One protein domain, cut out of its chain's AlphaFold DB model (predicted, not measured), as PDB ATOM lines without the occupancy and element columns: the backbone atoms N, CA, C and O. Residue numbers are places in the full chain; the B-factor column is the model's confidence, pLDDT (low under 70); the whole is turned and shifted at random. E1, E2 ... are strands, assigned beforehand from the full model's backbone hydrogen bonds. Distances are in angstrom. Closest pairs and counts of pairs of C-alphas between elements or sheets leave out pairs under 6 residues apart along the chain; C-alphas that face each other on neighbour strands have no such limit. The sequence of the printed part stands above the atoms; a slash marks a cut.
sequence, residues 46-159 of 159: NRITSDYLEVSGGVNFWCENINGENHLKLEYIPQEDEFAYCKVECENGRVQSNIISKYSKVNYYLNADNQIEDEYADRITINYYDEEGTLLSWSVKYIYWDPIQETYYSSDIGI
ATOM      1  N   ASN A  46     192.923 212.037 107.851       59.66
ATOM      2  CA  ASN A  46     193.573 212.615 106.682       59.66
ATOM      3  C   ASN A  46     195.069 212.299 106.741       59.66
ATOM      4  O   ASN A  46     195.768 212.632 107.704       59.66
ATOM      5  N   ARG A  47     195.578 211.635 105.699       58.28
ATOM      6  CA  ARG A  47     197.022 211.540 105.476       58.28
ATOM      7  C   ARG A  47     197.530 212.959 105.264       58.28
ATOM      8  O   ARG A  47     197.169 213.600 104.281       58.28
ATOM      9  N   ILE A  48     198.345 213.437 106.193       62.53
ATOM     10  CA  ILE A  48     198.863 214.803 106.159       62.53
ATOM     11  C   ILE A  48     199.998 214.902 105.137       62.53
ATOM     12  O   ILE A  48     200.123 215.913 104.450       62.53
ATOM     13  N   THR A  49     200.797 213.838 104.994       57.12
ATOM     14  CA  THR A  49     201.860 213.748 103.987       57.12
ATOM     15  C   THR A  49     202.079 212.341 103.450       57.12
ATOM     16  O   THR A  49     201.808 211.329 104.104       57.12
ATOM     17  N   SER A  50     202.613 212.290 102.231       50.75
ATOM     18  CA  SER A  50     203.351 211.145 101.712       50.75
ATOM     19  C   SER A  50     204.819 211.519 101.698       50.75
ATOM     20  O   SER A  50     205.162 212.456 100.984       50.75
ATOM     21  N   ASP A  51     205.654 210.766 102.411       50.62
ATOM     22  CA  ASP A  51     207.100 210.781 102.189       50.62
ATOM     23  C   ASP A  51     207.340 210.422 100.724       50.62
ATOM     24  O   ASP A  51     207.251 209.260 100.319       50.62
ATOM     25  N   TYR A  52     207.555 211.434  99.898       45.59
ATOM     26  CA  TYR A  52     208.099 211.261  98.562       45.59
ATOM     27  C   TYR A  52     209.310 212.175  98.415       45.59
ATOM     28  O   TYR A  52     209.437 212.926  97.452       45.59
ATOM     29  N   LEU A  53     210.197 212.134  99.411       50.19
ATOM     30  CA  LEU A  53     211.591 212.434  99.147       50.19
ATOM     31  C   LEU A  53     212.216 211.160  98.586       50.19
ATOM     32  O   LEU A  53     212.070 210.079  99.168       50.19
ATOM     33  N   GLU A  54     212.922 211.293  97.466       41.28
ATOM     34  CA  GLU A  54     213.961 210.330  97.116       41.28
ATOM     35  C   GLU A  54     214.832 210.172  98.381       41.28
ATOM     36  O   GLU A  54     215.180 211.166  99.014       41.28
ATOM     37  N   VAL A  55     215.098 208.940  98.820       47.91
ATOM     38  CA  VAL A  55     215.884 208.571 100.020       47.91
ATOM     39  C   VAL A  55     215.202 208.632 101.409       47.91
ATOM     40  O   VAL A  55     215.735 208.034 102.351       47.91
ATOM     41  N   SER A  56     214.014 209.232 101.589       59.94
ATOM     42  CA  SER A  56     213.272 209.067 102.857       59.94
ATOM     43  C   SER A  56     212.625 207.688 102.854       59.94
ATOM     44  O   SER A  56     211.687 207.457 102.095       59.94
ATOM     45  N   GLY A  57     213.092 206.757 103.680       67.69
ATOM     46  CA  GLY A  57     212.614 205.372 103.706       67.69
ATOM     47  C   GLY A  57     211.122 205.169 104.031       67.69
ATOM     48  O   GLY A  57     210.749 204.054 104.340       67.69
ATOM     49  N   GLY A  58     210.253 206.186 103.970       80.81
ATOM     50  CA  GLY A  58     208.806 206.013 103.807       80.81
ATOM     51  C   GLY A  58     207.986 206.052 105.096       80.81
ATOM     52  O   GLY A  58     207.158 205.176 105.327       80.81
ATOM     53  N   VAL A  59     208.185 207.051 105.959       84.12
ATOM     54  CA  VAL A  59     207.360 207.256 107.162       84.12
ATOM     55  C   VAL A  59     206.317 208.351 106.942       84.12
ATOM     56  O   VAL A  59     206.587 209.544 106.996       84.12
ATOM     57  N   ASN A  60     205.064 207.944 106.813       81.81
ATOM     58  CA  ASN A  60     203.941 208.854 106.628       81.81
ATOM     59  C   ASN A  60     203.426 209.418 107.950       81.81
ATOM     60  O   ASN A  60     203.349 208.707 108.956       81.81
ATOM     61  N   PHE A  61     202.987 210.679 107.908       79.88
ATOM     62  CA  PHE A  61     202.308 211.330 109.020       79.88
ATOM     63  C   PHE A  61     200.793 211.344 108.811       79.88
ATOM     64  O   PHE A  61     200.285 211.747 107.759       79.88
ATOM     65  N   TRP A  62     200.071 210.914 109.838       80.75
ATOM     66  CA  TRP A  62     198.617 210.840 109.861       80.75
ATOM     67  C   TRP A  62     198.075 211.680 111.010       80.75
ATOM     68  O   TRP A  62     198.620 211.626 112.113       80.75
ATOM     69  N   CYS A  63     196.975 212.394 110.771       78.44
ATOM     70  CA  CYS A  63     196.151 212.965 111.830       78.44
ATOM     71  C   CYS A  63     194.743 212.413 111.716       78.44
ATOM     72  O   CYS A  63     194.136 212.442 110.644       78.44
ATOM     73  N   GLU A  64     194.258 211.907 112.840       78.25
ATOM     74  CA  GLU A  64     192.903 211.436 113.018       78.25
ATOM     75  C   GLU A  64     192.160 212.362 113.984       78.25
ATOM     76  O   GLU A  64     192.574 212.482 115.135       78.25
ATOM     77  N   ASN A  65     191.070 213.005 113.561       73.19
ATOM     78  CA  ASN A  65     190.212 213.747 114.486       73.19
ATOM     79  C   ASN A  65     189.170 212.800 115.093       73.19
ATOM     80  O   ASN A  65     188.307 212.276 114.388       73.19
ATOM     81  N   ILE A  66     189.251 212.572 116.402       77.00
ATOM     82  CA  ILE A  66     188.329 211.706 117.136       77.00
ATOM     83  C   ILE A  66     187.676 212.554 118.222       77.00
ATOM     84  O   ILE A  66     188.339 213.022 119.142       77.00
ATOM     85  N   ASN A  67     186.360 212.755 118.124       81.50
ATOM     86  CA  ASN A  67     185.582 213.552 119.080       81.50
ATOM     87  C   ASN A  67     186.114 214.987 119.294       81.50
ATOM     88  O   ASN A  67     186.004 215.523 120.395       81.50
ATOM     89  N   GLY A  68     186.682 215.613 118.257       70.75
ATOM     90  CA  GLY A  68     187.251 216.960 118.344       70.75
ATOM     91  C   GLY A  68     188.696 217.008 118.847       70.75
ATOM     92  O   GLY A  68     189.267 218.093 118.911       70.75
ATOM     93  N   GLU A  69     189.308 215.864 119.160       74.06
ATOM     94  CA  GLU A  69     190.725 215.765 119.512       74.06
ATOM     95  C   GLU A  69     191.542 215.231 118.328       74.06
ATOM     96  O   GLU A  69     191.182 214.236 117.699       74.06
ATOM     97  N   ASN A  70     192.661 215.891 118.025       75.00
ATOM     98  CA  ASN A  70     193.585 215.458 116.976       75.00
ATOM     99  C   ASN A  70     194.551 214.394 117.526       75.00
ATOM    100  O   ASN A  70     195.335 214.658 118.437       75.00
ATOM    101  N   HIS A  71     194.531 213.202 116.931       78.94
ATOM    102  CA  HIS A  71     195.415 212.080 117.232       78.94
ATOM    103  C   HIS A  71     196.416 211.876 116.103       78.94
ATOM    104  O   HIS A  71     196.044 211.588 114.967       78.94
ATOM    105  N   LEU A  72     197.703 211.977 116.417       82.50
ATOM    106  CA  LEU A  72     198.760 211.882 115.418       82.50
ATOM    107  C   LEU A  72     199.362 210.481 115.397       82.50
ATOM    108  O   LEU A  72     199.512 209.832 116.436       82.50
ATOM    109  N   LYS A  73     199.707 210.000 114.205       86.75
ATOM    110  CA  LYS A  73     200.312 208.680 114.015       86.75
ATOM    111  C   LYS A  73     201.412 208.718 112.964       86.75
ATOM    112  O   LYS A  73     201.316 209.434 111.970       86.75
ATOM    113  N   LEU A  74     202.420 207.881 113.177       86.56
ATOM    114  CA  LEU A  74     203.455 207.572 112.196       86.56
ATOM    115  C   LEU A  74     203.169 206.204 111.593       86.56
ATOM    116  O   LEU A  74     202.886 205.255 112.324       86.56
ATOM    117  N   GLU A  75     203.254 206.096 110.275       87.62
ATOM    118  CA  GLU A  75     203.095 204.840 109.547       87.62
ATOM    119  C   GLU A  75     204.312 204.588 108.675       87.62
ATOM    120  O   GLU A  75     204.652 205.417 107.838       87.62
ATOM    121  N   TYR A  76     204.948 203.437 108.847       88.06
ATOM    122  CA  TYR A  76     206.141 203.095 108.089       88.06
ATOM    123  C   TYR A  76     205.802 202.192 106.902       88.06
ATOM    124  O   TYR A  76     205.371 201.056 107.077       88.06
ATOM    125  N   ILE A  77     206.008 202.691 105.687       87.50
ATOM    126  CA  ILE A  77     205.845 201.978 104.420       87.50
ATOM    127  C   ILE A  77     207.150 202.156 103.632       87.50
ATOM    128  O   ILE A  77     207.304 203.171 102.955       87.50
ATOM    129  N   PRO A  78     208.092 201.202 103.715       85.38
ATOM    130  CA  PRO A  78     209.386 201.330 103.056       85.38
ATOM    131  C   PRO A  78     209.258 201.473 101.539       85.38
ATOM    132  O   PRO A  78     208.430 200.804 100.918       85.38
ATOM    133  N   GLN A  79     210.096 202.333 100.952       81.00
ATOM    134  CA  GLN A  79     210.173 202.516  99.497       81.00
ATOM    135  C   GLN A  79     210.934 201.373  98.803       81.00
ATOM    136  O   GLN A  79     210.645 201.057  97.651       81.00
ATOM    137  N   GLU A  80     211.870 200.736  99.513       85.25
ATOM    138  CA  GLU A  80     212.700 199.636  99.013       85.25
ATOM    139  C   GLU A  80     212.745 198.480 100.018       85.25
ATOM    140  O   GLU A  80     212.595 198.673 101.229       85.25
ATOM    141  N   ASP A  81     212.976 197.267  99.519       86.94
ATOM    142  CA  ASP A  81     212.946 196.049 100.335       86.94
ATOM    143  C   ASP A  81     214.058 196.004 101.394       86.94
ATOM    144  O   ASP A  81     213.863 195.390 102.446       86.94
ATOM    145  N   GLU A  82     215.176 196.691 101.161       89.88
ATOM    146  CA  GLU A  82     216.335 196.736 102.064       89.88
ATOM    147  C   GLU A  82     216.010 197.415 103.406       89.88
ATOM    148  O   GLU A  82     216.598 197.083 104.432       89.88
ATOM    149  N   PHE A  83     215.015 198.307 103.453       90.00
ATOM    150  CA  PHE A  83     214.659 199.036 104.670       90.00
ATOM    151  C   PHE A  83     213.748 198.221 105.608       90.00
ATOM    152  O   PHE A  83     212.521 198.333 105.571       90.00
ATOM    153  N   ALA A  84     214.325 197.418 106.501       91.62
ATOM    154  CA  ALA A  84     213.640 196.540 107.458       91.62
ATOM    155  C   ALA A  84     212.799 197.262 108.527       91.62
ATOM    156  O   ALA A  84     211.675 196.856 108.824       91.62
ATOM    157  N   TYR A  85     213.325 198.318 109.138       93.25
ATOM    158  CA  TYR A  85     212.631 199.060 110.192       93.25
ATOM    159  C   TYR A  85     213.195 200.472 110.301       93.25
ATOM    160  O   TYR A  85     214.292 200.751 109.818       93.25
ATOM    161  N   CYS A  86     212.472 201.365 110.973       91.88
ATOM    162  CA  CYS A  86     213.007 202.674 111.315       91.88
ATOM    163  C   CYS A  86     213.064 202.895 112.827       91.88
ATOM    164  O   CYS A  86     212.296 202.309 113.597       91.88
ATOM    165  N   LYS A  87     214.009 203.735 113.250       92.31
ATOM    166  CA  LYS A  87     214.056 204.302 114.592       92.31
ATOM    167  C   LYS A  87     213.669 205.763 114.540       92.31
ATOM    168  O   LYS A  87     214.189 206.502 113.709       92.31
ATOM    169  N   VAL A  88     212.794 206.161 115.447       88.50
ATOM    170  CA  VAL A  88     212.292 207.525 115.543       88.50
ATOM    171  C   VAL A  88     212.859 208.181 116.791       88.50
ATOM    172  O   VAL A  88     212.672 207.694 117.908       88.50
ATOM    173  N   GLU A  89     213.552 209.292 116.583       85.56
ATOM    174  CA  GLU A  89     214.121 210.142 117.619       85.56
ATOM    175  C   GLU A  89     213.386 211.482 117.585       85.56
ATOM    176  O   GLU A  89     213.596 212.319 116.709       85.56
ATOM    177  N   CYS A  90     212.469 211.658 118.530       77.50
ATOM    178  CA  CYS A  90     211.775 212.920 118.743       77.50
ATOM    179  C   CYS A  90     212.514 213.694 119.828       77.50
ATOM    180  O   CYS A  90     212.853 213.112 120.862       77.50
ATOM    181  N   GLU A  91     212.698 215.000 119.653       67.94
ATOM    182  CA  GLU A  91     213.330 215.843 120.683       67.94
ATOM    183  C   GLU A  91     212.574 215.802 122.018       67.94
ATOM    184  O   GLU A  91     213.159 215.955 123.088       67.94
ATOM    185  N   ASN A  92     211.273 215.519 121.949       64.19
ATOM    186  CA  ASN A  92     210.376 215.403 123.090       64.19
ATOM    187  C   ASN A  92     210.328 213.986 123.720       64.19
ATOM    188  O   ASN A  92     209.774 213.821 124.808       64.19
ATOM    189  N   GLY A  93     210.869 212.956 123.052       61.16
ATOM    190  CA  GLY A  93     210.811 211.546 123.468       61.16
ATOM    191  C   GLY A  93     209.418 210.885 123.480       61.16
ATOM    192  O   GLY A  93     209.271 209.807 124.058       61.16
ATOM    193  N   ARG A  94     208.382 211.490 122.886       72.50
ATOM    194  CA  ARG A  94     206.971 211.072 123.011       72.50
ATOM    195  C   ARG A  94     206.436 210.346 121.773       72.50
ATOM    196  O   ARG A  94     205.430 210.726 121.179       72.50
ATOM    197  N   VAL A  95     207.069 209.234 121.426       77.88
ATOM    198  CA  VAL A  95     206.522 208.245 120.485       77.88
ATOM    199  C   VAL A  95     206.232 206.950 121.236       77.88
ATOM    200  O   VAL A  95     207.006 206.545 122.100       77.88
ATOM    201  N   GLN A  96     205.119 206.284 120.910       76.19
ATOM    202  CA  GLN A  96     204.714 205.045 121.590       76.19
ATOM    203  C   GLN A  96     205.763 203.921 121.478       76.19
ATOM    204  O   GLN A  96     205.899 203.115 122.396       76.19
ATOM    205  N   SER A  97     206.485 203.854 120.357       78.19
ATOM    206  CA  SER A  97     207.613 202.945 120.146       78.19
ATOM    207  C   SER A  97     208.673 203.619 119.290       78.19
ATOM    208  O   SER A  97     208.402 203.987 118.148       78.19
ATOM    209  N   ASN A  98     209.887 203.756 119.816       84.25
ATOM    210  CA  ASN A  98     211.002 204.341 119.075       84.25
ATOM    211  C   ASN A  98     211.494 203.451 117.925       84.25
ATOM    212  O   ASN A  98     212.284 203.926 117.126       84.25
ATOM    213  N   ILE A  99     211.057 202.191 117.840       90.94
ATOM    214  CA  ILE A  99     211.292 201.291 116.704       90.94
ATOM    215  C   ILE A  99     209.951 201.024 116.020       90.94
ATOM    216  O   ILE A  99     208.995 200.602 116.678       90.94
ATOM    217  N   ILE A 100     209.885 201.233 114.706       90.88
ATOM    218  CA  ILE A 100     208.692 200.994 113.891       90.88
ATOM    219  C   ILE A 100     209.033 199.982 112.792       90.88
ATOM    220  O   ILE A 100     209.891 200.226 111.944       90.88
ATOM    221  N   SER A 101     208.357 198.834 112.814       90.31
ATOM    222  CA  SER A 101     208.501 197.767 111.812       90.31
ATOM    223  C   SER A 101     207.744 198.083 110.520       90.31
ATOM    224  O   SER A 101     206.789 198.865 110.546       90.31
ATOM    225  N   LYS A 102     208.129 197.457 109.391       89.31
ATOM    226  CA  LYS A 102     207.431 197.622 108.096       89.31
ATOM    227  C   LYS A 102     205.915 197.510 108.255       89.31
ATOM    228  O   LYS A 102     205.417 196.645 108.977       89.31
ATOM    229  N   TYR A 103     205.197 198.380 107.556       87.75
ATOM    230  CA  TYR A 103     203.736 198.421 107.472       87.75
ATOM    231  C   TYR A 103     203.031 198.581 108.826       87.75
ATOM    232  O   TYR A 103     201.847 198.274 108.957       87.75
ATOM    233  N   SER A 104     203.755 199.054 109.842       86.88
ATOM    234  CA  SER A 104     203.205 199.311 111.168       86.88
ATOM    235  C   SER A 104     202.855 200.783 111.331       86.88
ATOM    236  O   SER A 104     203.508 201.668 110.772       86.88
ATOM    237  N   LYS A 105     201.835 201.033 112.154       88.12
ATOM    238  CA  LYS A 105     201.404 202.367 112.566       88.12
ATOM    239  C   LYS A 105     201.544 202.499 114.081       88.12
ATOM    240  O   LYS A 105     201.123 201.605 114.810       88.12
ATOM    241  N   VAL A 106     202.123 203.600 114.550       88.81
ATOM    242  CA  VAL A 106     202.318 203.894 115.980       88.81
ATOM    243  C   VAL A 106     201.787 205.277 116.323       88.81
ATOM    244  O   VAL A 106     201.788 206.174 115.478       88.81
ATOM    245  N   ASN A 107     201.344 205.460 117.567       88.44
ATOM    246  CA  ASN A 107     200.907 206.772 118.029       88.44
ATOM    247  C   ASN A 107     202.098 207.724 118.191       88.44
ATOM    248  O   ASN A 107     203.158 207.348 118.708       88.44
ATOM    249  N   TYR A 108     201.870 208.961 117.771       85.44
ATOM    250  CA  TYR A 108     202.775 210.089 117.895       85.44
ATOM    251  C   TYR A 108     202.145 211.142 118.805       85.44
ATOM    252  O   TYR A 108     200.972 211.481 118.647       85.44
ATOM    253  N   TYR A 109     202.921 211.676 119.744       82.31
ATOM    254  CA  TYR A 109     202.463 212.732 120.638       82.31
ATOM    255  C   TYR A 109     203.355 213.959 120.462       82.31
ATOM    256  O   TYR A 109     204.580 213.859 120.499       82.31
ATOM    257  N   LEU A 110     202.732 215.123 120.282       76.56
ATOM    258  CA  LEU A 110     203.453 216.380 120.105       76.56
ATOM    259  C   LEU A 110     204.208 216.799 121.356       76.56
ATOM    260  O   LEU A 110     203.837 216.477 122.498       76.56
ATOM    261  N   ASN A 111     205.239 217.600 121.117       71.50
ATOM    262  CA  ASN A 111     205.885 218.345 122.167       71.50
ATOM    263  C   ASN A 111     204.903 219.394 122.701       71.50
ATOM    264  O   ASN A 111     204.518 220.308 121.984       71.50
ATOM    265  N   ALA A 112     204.479 219.248 123.957       60.25
ATOM    266  CA  ALA A 112     203.550 220.194 124.578       60.25
ATOM    267  C   ALA A 112     204.221 221.534 124.934       60.25
ATOM    268  O   ALA A 112     203.517 222.490 125.250       60.25
ATOM    269  N   ASP A 113     205.558 221.577 124.913       59.53
ATOM    270  CA  ASP A 113     206.342 222.740 125.324       59.53
ATOM    271  C   ASP A 113     206.697 223.664 124.146       59.53
ATOM    272  O   ASP A 113     207.017 224.830 124.380       59.53
ATOM    273  N   ASN A 114     206.591 223.177 122.901       56.88
ATOM    274  CA  ASN A 114     206.679 224.027 121.715       56.88
ATOM    275  C   ASN A 114     205.330 224.711 121.528       56.88
ATOM    276  O   ASN A 114     204.288 224.058 121.409       56.88
ATOM    277  N   GLN A 115     205.333 226.038 121.558       54.16
ATOM    278  CA  GLN A 115     204.100 226.783 121.365       54.16
ATOM    279  C   GLN A 115     203.750 226.798 119.879       54.16
ATOM    280  O   GLN A 115     204.614 226.718 119.013       54.16
ATOM    281  N   ILE A 116     202.464 226.979 119.574       55.50
ATOM    282  CA  ILE A 116     201.968 227.216 118.206       55.50
ATOM    283  C   ILE A 116     202.682 228.421 117.537       55.50
ATOM    284  O   ILE A 116     202.627 228.571 116.320       55.50
ATOM    285  N   GLU A 117     203.360 229.266 118.324       53.34
ATOM    286  CA  GLU A 117     204.151 230.416 117.871       53.34
ATOM    287  C   GLU A 117     205.599 230.086 117.437       53.34
ATOM    288  O   GLU A 117     206.268 230.964 116.890       53.34
ATOM    289  N   ASP A 118     206.093 228.860 117.652       60.59
ATOM    290  CA  ASP A 118     207.413 228.426 117.173       60.59
ATOM    291  C   ASP A 118     207.408 228.163 115.651       60.59
ATOM    292  O   ASP A 118     206.363 227.955 115.035       60.59
ATOM    293  N   GLU A 119     208.591 228.149 115.017       68.19
ATOM    294  CA  GLU A 119     208.734 227.903 113.564       68.19
ATOM    295  C   GLU A 119     208.111 226.560 113.129       68.19
ATOM    296  O   GLU A 119     207.663 226.417 111.992       68.19
ATOM    297  N   TYR A 120     208.057 225.586 114.041       75.12
ATOM    298  CA  TYR A 120     207.422 224.283 113.874       75.12
ATOM    299  C   TYR A 120     206.874 223.789 115.221       75.12
ATOM    300  O   TYR A 120     207.462 224.029 116.273       75.12
ATOM    301  N   ALA A 121     205.768 223.043 115.182       77.62
ATOM    302  CA  ALA A 121     205.192 222.388 116.356       77.62
ATOM    303  C   ALA A 121     206.108 221.268 116.876       77.62
ATOM    304  O   ALA A 121     206.210 221.050 118.082       77.62
ATOM    305  N   ASP A 122     206.799 220.554 115.980       81.94
ATOM    306  CA  ASP A 122     207.764 219.527 116.376       81.94
ATOM    307  C   ASP A 122     208.766 219.180 115.271       81.94
ATOM    308  O   ASP A 122     208.527 219.449 114.091       81.94
ATOM    309  N   ARG A 123     209.868 218.535 115.664       83.19
ATOM    310  CA  ARG A 123     210.899 218.022 114.759       83.19
ATOM    311  C   ARG A 123     211.270 216.594 115.130       83.19
ATOM    312  O   ARG A 123     211.597 216.290 116.276       83.19
ATOM    313  N   ILE A 124     211.277 215.724 114.129       83.50
ATOM    314  CA  ILE A 124     211.532 214.297 114.295       83.50
ATOM    315  C   ILE A 124     212.680 213.879 113.389       83.50
ATOM    316  O   ILE A 124     212.644 214.151 112.191       83.50
ATOM    317  N   THR A 125     213.651 213.154 113.934       87.88
ATOM    318  CA  THR A 125     214.656 212.438 113.145       87.88
ATOM    319  C   THR A 125     214.246 210.979 112.995       87.88
ATOM    320  O   THR A 125     213.851 210.321 113.958       87.88
ATOM    321  N   ILE A 126     214.339 210.461 111.776       88.62
ATOM    322  CA  ILE A 126     213.967 209.093 111.429       88.62
ATOM    323  C   ILE A 126     215.186 208.431 110.809       88.62
ATOM    324  O   ILE A 126     215.736 208.921 109.832       88.62
ATOM    325  N   ASN A 127     215.607 207.311 111.377       91.00
ATOM    326  CA  ASN A 127     216.757 206.539 110.928       91.00
ATOM    327  C   ASN A 127     216.266 205.200 110.374       91.00
ATOM    328  O   ASN A 127     215.527 204.504 111.069       91.00
ATOM    329  N   TYR A 128     216.667 204.818 109.166       91.12
ATOM    330  CA  TYR A 128     216.186 203.618 108.479       91.12
ATOM    331  C   TYR A 128     217.264 202.537 108.450       91.12
ATOM    332  O   TYR A 128     218.412 202.822 108.109       91.12
ATOM    333  N   TYR A 129     216.898 201.306 108.793       93.06
ATOM    334  CA  TYR A 129     217.836 200.205 109.005       93.06
ATOM    335  C   TYR A 129     217.473 198.967 108.185       93.06
ATOM    336  O   TYR A 129     216.291 198.736 107.927       93.06
ATOM    337  N   ASP A 130     218.478 198.161 107.838       94.19
ATOM    338  CA  ASP A 130     218.309 196.797 107.315       94.19
ATOM    339  C   ASP A 130     217.997 195.772 108.430       94.19
ATOM    340  O   ASP A 130     217.827 196.126 109.604       94.19
ATOM    341  N   GLU A 131     217.864 194.492 108.064       94.06
ATOM    342  CA  GLU A 131     217.537 193.408 109.003       94.06
ATOM    343  C   GLU A 131     218.679 193.132 109.995       94.06
ATOM    344  O   GLU A 131     218.439 192.744 111.143       94.06
ATOM    345  N   GLU A 132     219.918 193.381 109.578       96.31
ATOM    346  CA  GLU A 132     221.143 193.244 110.359       96.31
ATOM    347  C   GLU A 132     221.365 194.415 111.337       96.31
ATOM    348  O   GLU A 132     222.171 194.308 112.266       96.31
ATOM    349  N   GLY A 133     220.626 195.514 111.170       94.50
ATOM    350  CA  GLY A 133     220.721 196.724 111.979       94.50
ATOM    351  C   GLY A 133     221.745 197.749 111.484       94.50
ATOM    352  O   GLY A 133     222.132 198.631 112.256       94.50
ATOM    353  N   THR A 134     222.169 197.670 110.226       95.12
ATOM    354  CA  THR A 134     222.945 198.700 109.529       95.12
ATOM    355  C   THR A 134     222.054 199.895 109.215       95.12
ATOM    356  O   THR A 134     220.952 199.737 108.702       95.12
ATOM    357  N   LEU A 135     222.531 201.107 109.505       93.12
ATOM    358  CA  LEU A 135     221.863 202.340 109.088       93.12
ATOM    359  C   LEU A 135     222.029 202.524 107.573       93.12
ATOM    360  O   LEU A 135     223.157 202.651 107.099       93.12
ATOM    361  N   LEU A 136     220.918 202.569 106.842       89.88
ATOM    362  CA  LEU A 136     220.894 202.749 105.388       89.88
ATOM    363  C   LEU A 136     220.640 204.206 104.981       89.88
ATOM    364  O   LEU A 136     221.231 204.694 104.024       89.88
ATOM    365  N   SER A 137     219.758 204.903 105.702       89.25
ATOM    366  CA  SER A 137     219.364 206.287 105.408       89.25
ATOM    367  C   SER A 137     218.817 206.976 106.660       89.25
ATOM    368  O   SER A 137     218.546 206.323 107.674       89.25
ATOM    369  N   TRP A 138     218.601 208.285 106.590       88.25
ATOM    370  CA  TRP A 138     217.868 209.050 107.590       88.25
ATOM    371  C   TRP A 138     217.074 210.191 106.943       88.25
ATOM    372  O   TRP A 138     217.353 210.627 105.830       88.25
ATOM    373  N   SER A 139     216.068 210.688 107.651       84.75
ATOM    374  CA  SER A 139     215.299 211.869 107.265       84.75
ATOM    375  C   SER A 139     214.937 212.691 108.497       84.75
ATOM    376  O   SER A 139     214.973 212.206 109.633       84.75
ATOM    377  N   VAL A 140     214.606 213.960 108.280       83.12
ATOM    378  CA  VAL A 140     214.019 214.827 109.298       83.12
ATOM    379  C   VAL A 140     212.646 215.274 108.826       83.12
ATOM    380  O   VAL A 140     212.491 215.782 107.717       83.12
ATOM    381  N   LYS A 141     211.654 215.107 109.697       82.00
ATOM    382  CA  LYS A 141     210.282 215.549 109.476       82.00
ATOM    383  C   LYS A 141     209.962 216.691 110.430       82.00
ATOM    384  O   LYS A 141     210.120 216.554 111.643       82.00
ATOM    385  N   TYR A 142     209.498 217.801 109.876       81.19
ATOM    386  CA  TYR A 142     208.982 218.935 110.631       81.19
ATOM    387  C   TYR A 142     207.466 218.868 110.649       81.19
ATOM    388  O   TYR A 142     206.855 218.582 109.621       81.19
ATOM    389  N   ILE A 143     206.860 219.130 111.800       80.62
ATOM    390  CA  ILE A 143     205.408 219.171 111.971       80.62
ATOM    391  C   ILE A 143     205.000 220.610 112.254       80.62
ATOM    392  O   ILE A 143     205.606 221.276 113.086       80.62
ATOM    393  N   TYR A 144     203.949 221.074 111.593       79.00
ATOM    394  CA  TYR A 144     203.436 222.435 111.690       79.00
ATOM    395  C   TYR A 144     201.960 222.403 112.054       79.00
ATOM    396  O   TYR A 144     201.240 221.500 111.636       79.00
ATOM    397  N   TRP A 145     201.505 223.406 112.793       79.69
ATOM    398  CA  TRP A 145     200.084 223.656 112.998       79.69
ATOM    399  C   TRP A 145     199.592 224.689 111.984       79.69
ATOM    400  O   TRP A 145     200.183 225.763 111.872       79.69
ATOM    401  N   ASP A 146     198.510 224.390 111.268       74.75
ATOM    402  CA  ASP A 146     197.798 225.377 110.457       74.75
ATOM    403  C   ASP A 146     196.552 225.860 111.212       74.75
ATOM    404  O   ASP A 146     195.577 225.112 111.342       74.75
ATOM    405  N   PRO A 147     196.546 227.115 111.696       72.31
ATOM    406  CA  PRO A 147     195.421 227.666 112.440       72.31
ATOM    407  C   PRO A 147     194.201 227.991 111.566       72.31
ATOM    408  O   PRO A 147     193.134 228.240 112.113       72.31
ATOM    409  N   ILE A 148     194.336 228.031 110.236       74.19
ATOM    410  CA  ILE A 148     193.225 228.290 109.309       74.19
ATOM    411  C   ILE A 148     192.448 226.999 109.056       74.19
ATOM    412  O   ILE A 148     191.219 227.019 109.027       74.19
ATOM    413  N   GLN A 149     193.163 225.892 108.850       72.31
ATOM    414  CA  GLN A 149     192.554 224.579 108.618       72.31
ATOM    415  C   GLN A 149     192.336 223.773 109.903       72.31
ATOM    416  O   GLN A 149     191.749 222.695 109.843       72.31
ATOM    417  N   GLU A 150     192.807 224.281 111.043       73.69
ATOM    418  CA  GLU A 150     192.744 223.624 112.353       73.69
ATOM    419  C   GLU A 150     193.300 222.184 112.318       73.69
ATOM    420  O   GLU A 150     192.781 221.259 112.949       73.69
ATOM    421  N   THR A 151     194.390 221.987 111.569       74.12
ATOM    422  CA  THR A 151     195.027 220.680 111.361       74.12
ATOM    423  C   THR A 151     196.551 220.781 111.363       74.12
ATOM    424  O   THR A 151     197.128 221.864 111.266       74.12
ATOM    425  N   TYR A 152     197.215 219.630 111.468       77.69
ATOM    426  CA  TYR A 152     198.666 219.544 111.356       77.69
ATOM    427  C   TYR A 152     199.104 219.320 109.908       77.69
ATOM    428  O   TYR A 152     198.448 218.608 109.151       77.69
ATOM    429  N   TYR A 153     200.262 219.882 109.568       75.81
ATOM    430  CA  TYR A 153     201.032 219.603 108.361       75.81
ATOM    431  C   TYR A 153     202.371 218.986 108.717       75.81
ATOM    432  O   TYR A 153     202.861 219.166 109.829       75.81
ATOM    433  N   SER A 154     202.993 218.293 107.768       77.44
ATOM    434  CA  SER A 154     204.411 217.991 107.888       77.44
ATOM    435  C   SER A 154     205.158 218.342 106.611       77.44
ATOM    436  O   SER A 154     204.578 218.371 105.528       77.44
ATOM    437  N   SER A 155     206.446 218.620 106.745       75.12
ATOM    438  CA  SER A 155     207.373 218.744 105.627       75.12
ATOM    439  C   SER A 155     208.596 217.882 105.900       75.12
ATOM    440  O   SER A 155     208.969 217.662 107.057       75.12
ATOM    441  N   ASP A 156     209.201 217.390 104.828       71.81
ATOM    442  CA  ASP A 156     210.354 216.513 104.919       71.81
ATOM    443  C   ASP A 156     211.605 217.250 104.440       71.81
ATOM    444  O   ASP A 156     211.584 217.965 103.435       71.81
ATOM    445  N   ILE A 157     212.711 217.036 105.147       65.62
ATOM    446  CA  ILE A 157     214.060 217.383 104.704       65.62
ATOM    447  C   ILE A 157     214.925 216.129 104.874       65.62
ATOM    448  O   ILE A 157     215.058 215.603 105.979       65.62
ATOM    449  N   GLY A 158     215.518 215.646 103.782       52.44
ATOM    450  CA  GLY A 158     216.428 214.495 103.760       52.44
ATOM    451  C   GLY A 158     217.648 214.771 102.879       52.44
ATOM    452  O   GLY A 158     217.556 215.585 101.956       52.44
ATOM    453  N   ILE A 159     218.785 214.141 103.201       42.38
ATOM    454  CA  ILE A 159     220.036 214.132 102.416       42.38
ATOM    455  C   ILE A 159     220.350 212.693 102.037       42.38
ATOM    456  O   ILE A 159     220.350 211.856 102.966       42.38
TER     457      ILE A 159
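AT A GLANCE: This is residues 46 to 159 of the 159 residues of an uncharacterized protein of Roseburia inulinivorans (UniProt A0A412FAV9). The domain is a small, elongated barrel of strands, incompletely closed: the curled sheet E4 E3 E6 E7 E8 and the smaller sheet E1 E2 E5 are partly face to face, with E8 near E1 at one open seam and E4 near E5 at the other. The long strand E7 runs along the longest axis, and the residues before E1 form a loop that begins beside E1. The printed part has 114 residues with eight named strands, E1 to E8 in order, and no named helix; under half of the residues are in named elements. The class is all strand, both sheets are antiparallel, and the whole is compact, with a radius of gyration of the C-alphas of 13.7 A and spans of 42 by 27 by 24 A.

IN THESE COORDINATES: Residues 46 to 58 hold no named element. E1, residues 59 to 66, begins with C-alpha 59 at (207.360, 207.256, 107.162) and is 21.9 A long. E2 is residues 69 to 76, 23.0 A; E3 is residues 85 to 90, 16.3 A; E4 is residues 99 to 101, and E5 residues 105 to 108. After residues 109 to 121 come E6, residues 122 to 129, 23.0 A, and E7, residues 135 to 146, 33.3 A. E8, residues 151 to 157, 20.4 A, ends with C-alpha 157 at (214.060, 217.383, 104.704).

HOW THE PARTS SIT: In the strongly twisted larger sheet, edge strand E4 pairs with E3, with N 100 and O 86 2.9 A apart. E3 and E6 are antiparallel at 155 degrees, with N 87 and O 127 2.8 A apart. E6, E7 and E8 form a meander, each strand the antiparallel neighbour of the one before; N 126 and O 139 are 2.8 A apart, as are N 144 and O 153. In the other sheet, E1 and E2 form a hairpin, with N 62 and O 73 2.9 A apart, and E2 pairs with E5 through N 108 and O 72, 2.8 A. Between the sheets, the closest C-alphas of E1 and E8 are those of Cys 63 and Tyr 152, 7.1 A apart, and those of E4 and E5 are Ile 100 and Val 106, 7.3 A apart. E1 and E7 are near each other, with 5 pairs of C-alphas within 10 A. Residues 46 to 47 pair antiparallel with residues 62 to 63 of E1.

THE WHOLE: The C-alphas of Glu 132 and Ile 148, the two farthest apart, are 44.8 A from each other. The printed part has no cut and ends at the chain's last residue, 159. The link from E5 to E6, 13 residues, is long. The mean pLDDT of the printed part is 77.3, and it is under 70 at residues 46 to 57, 91 to 93, 112 to 119 and 157 to 159.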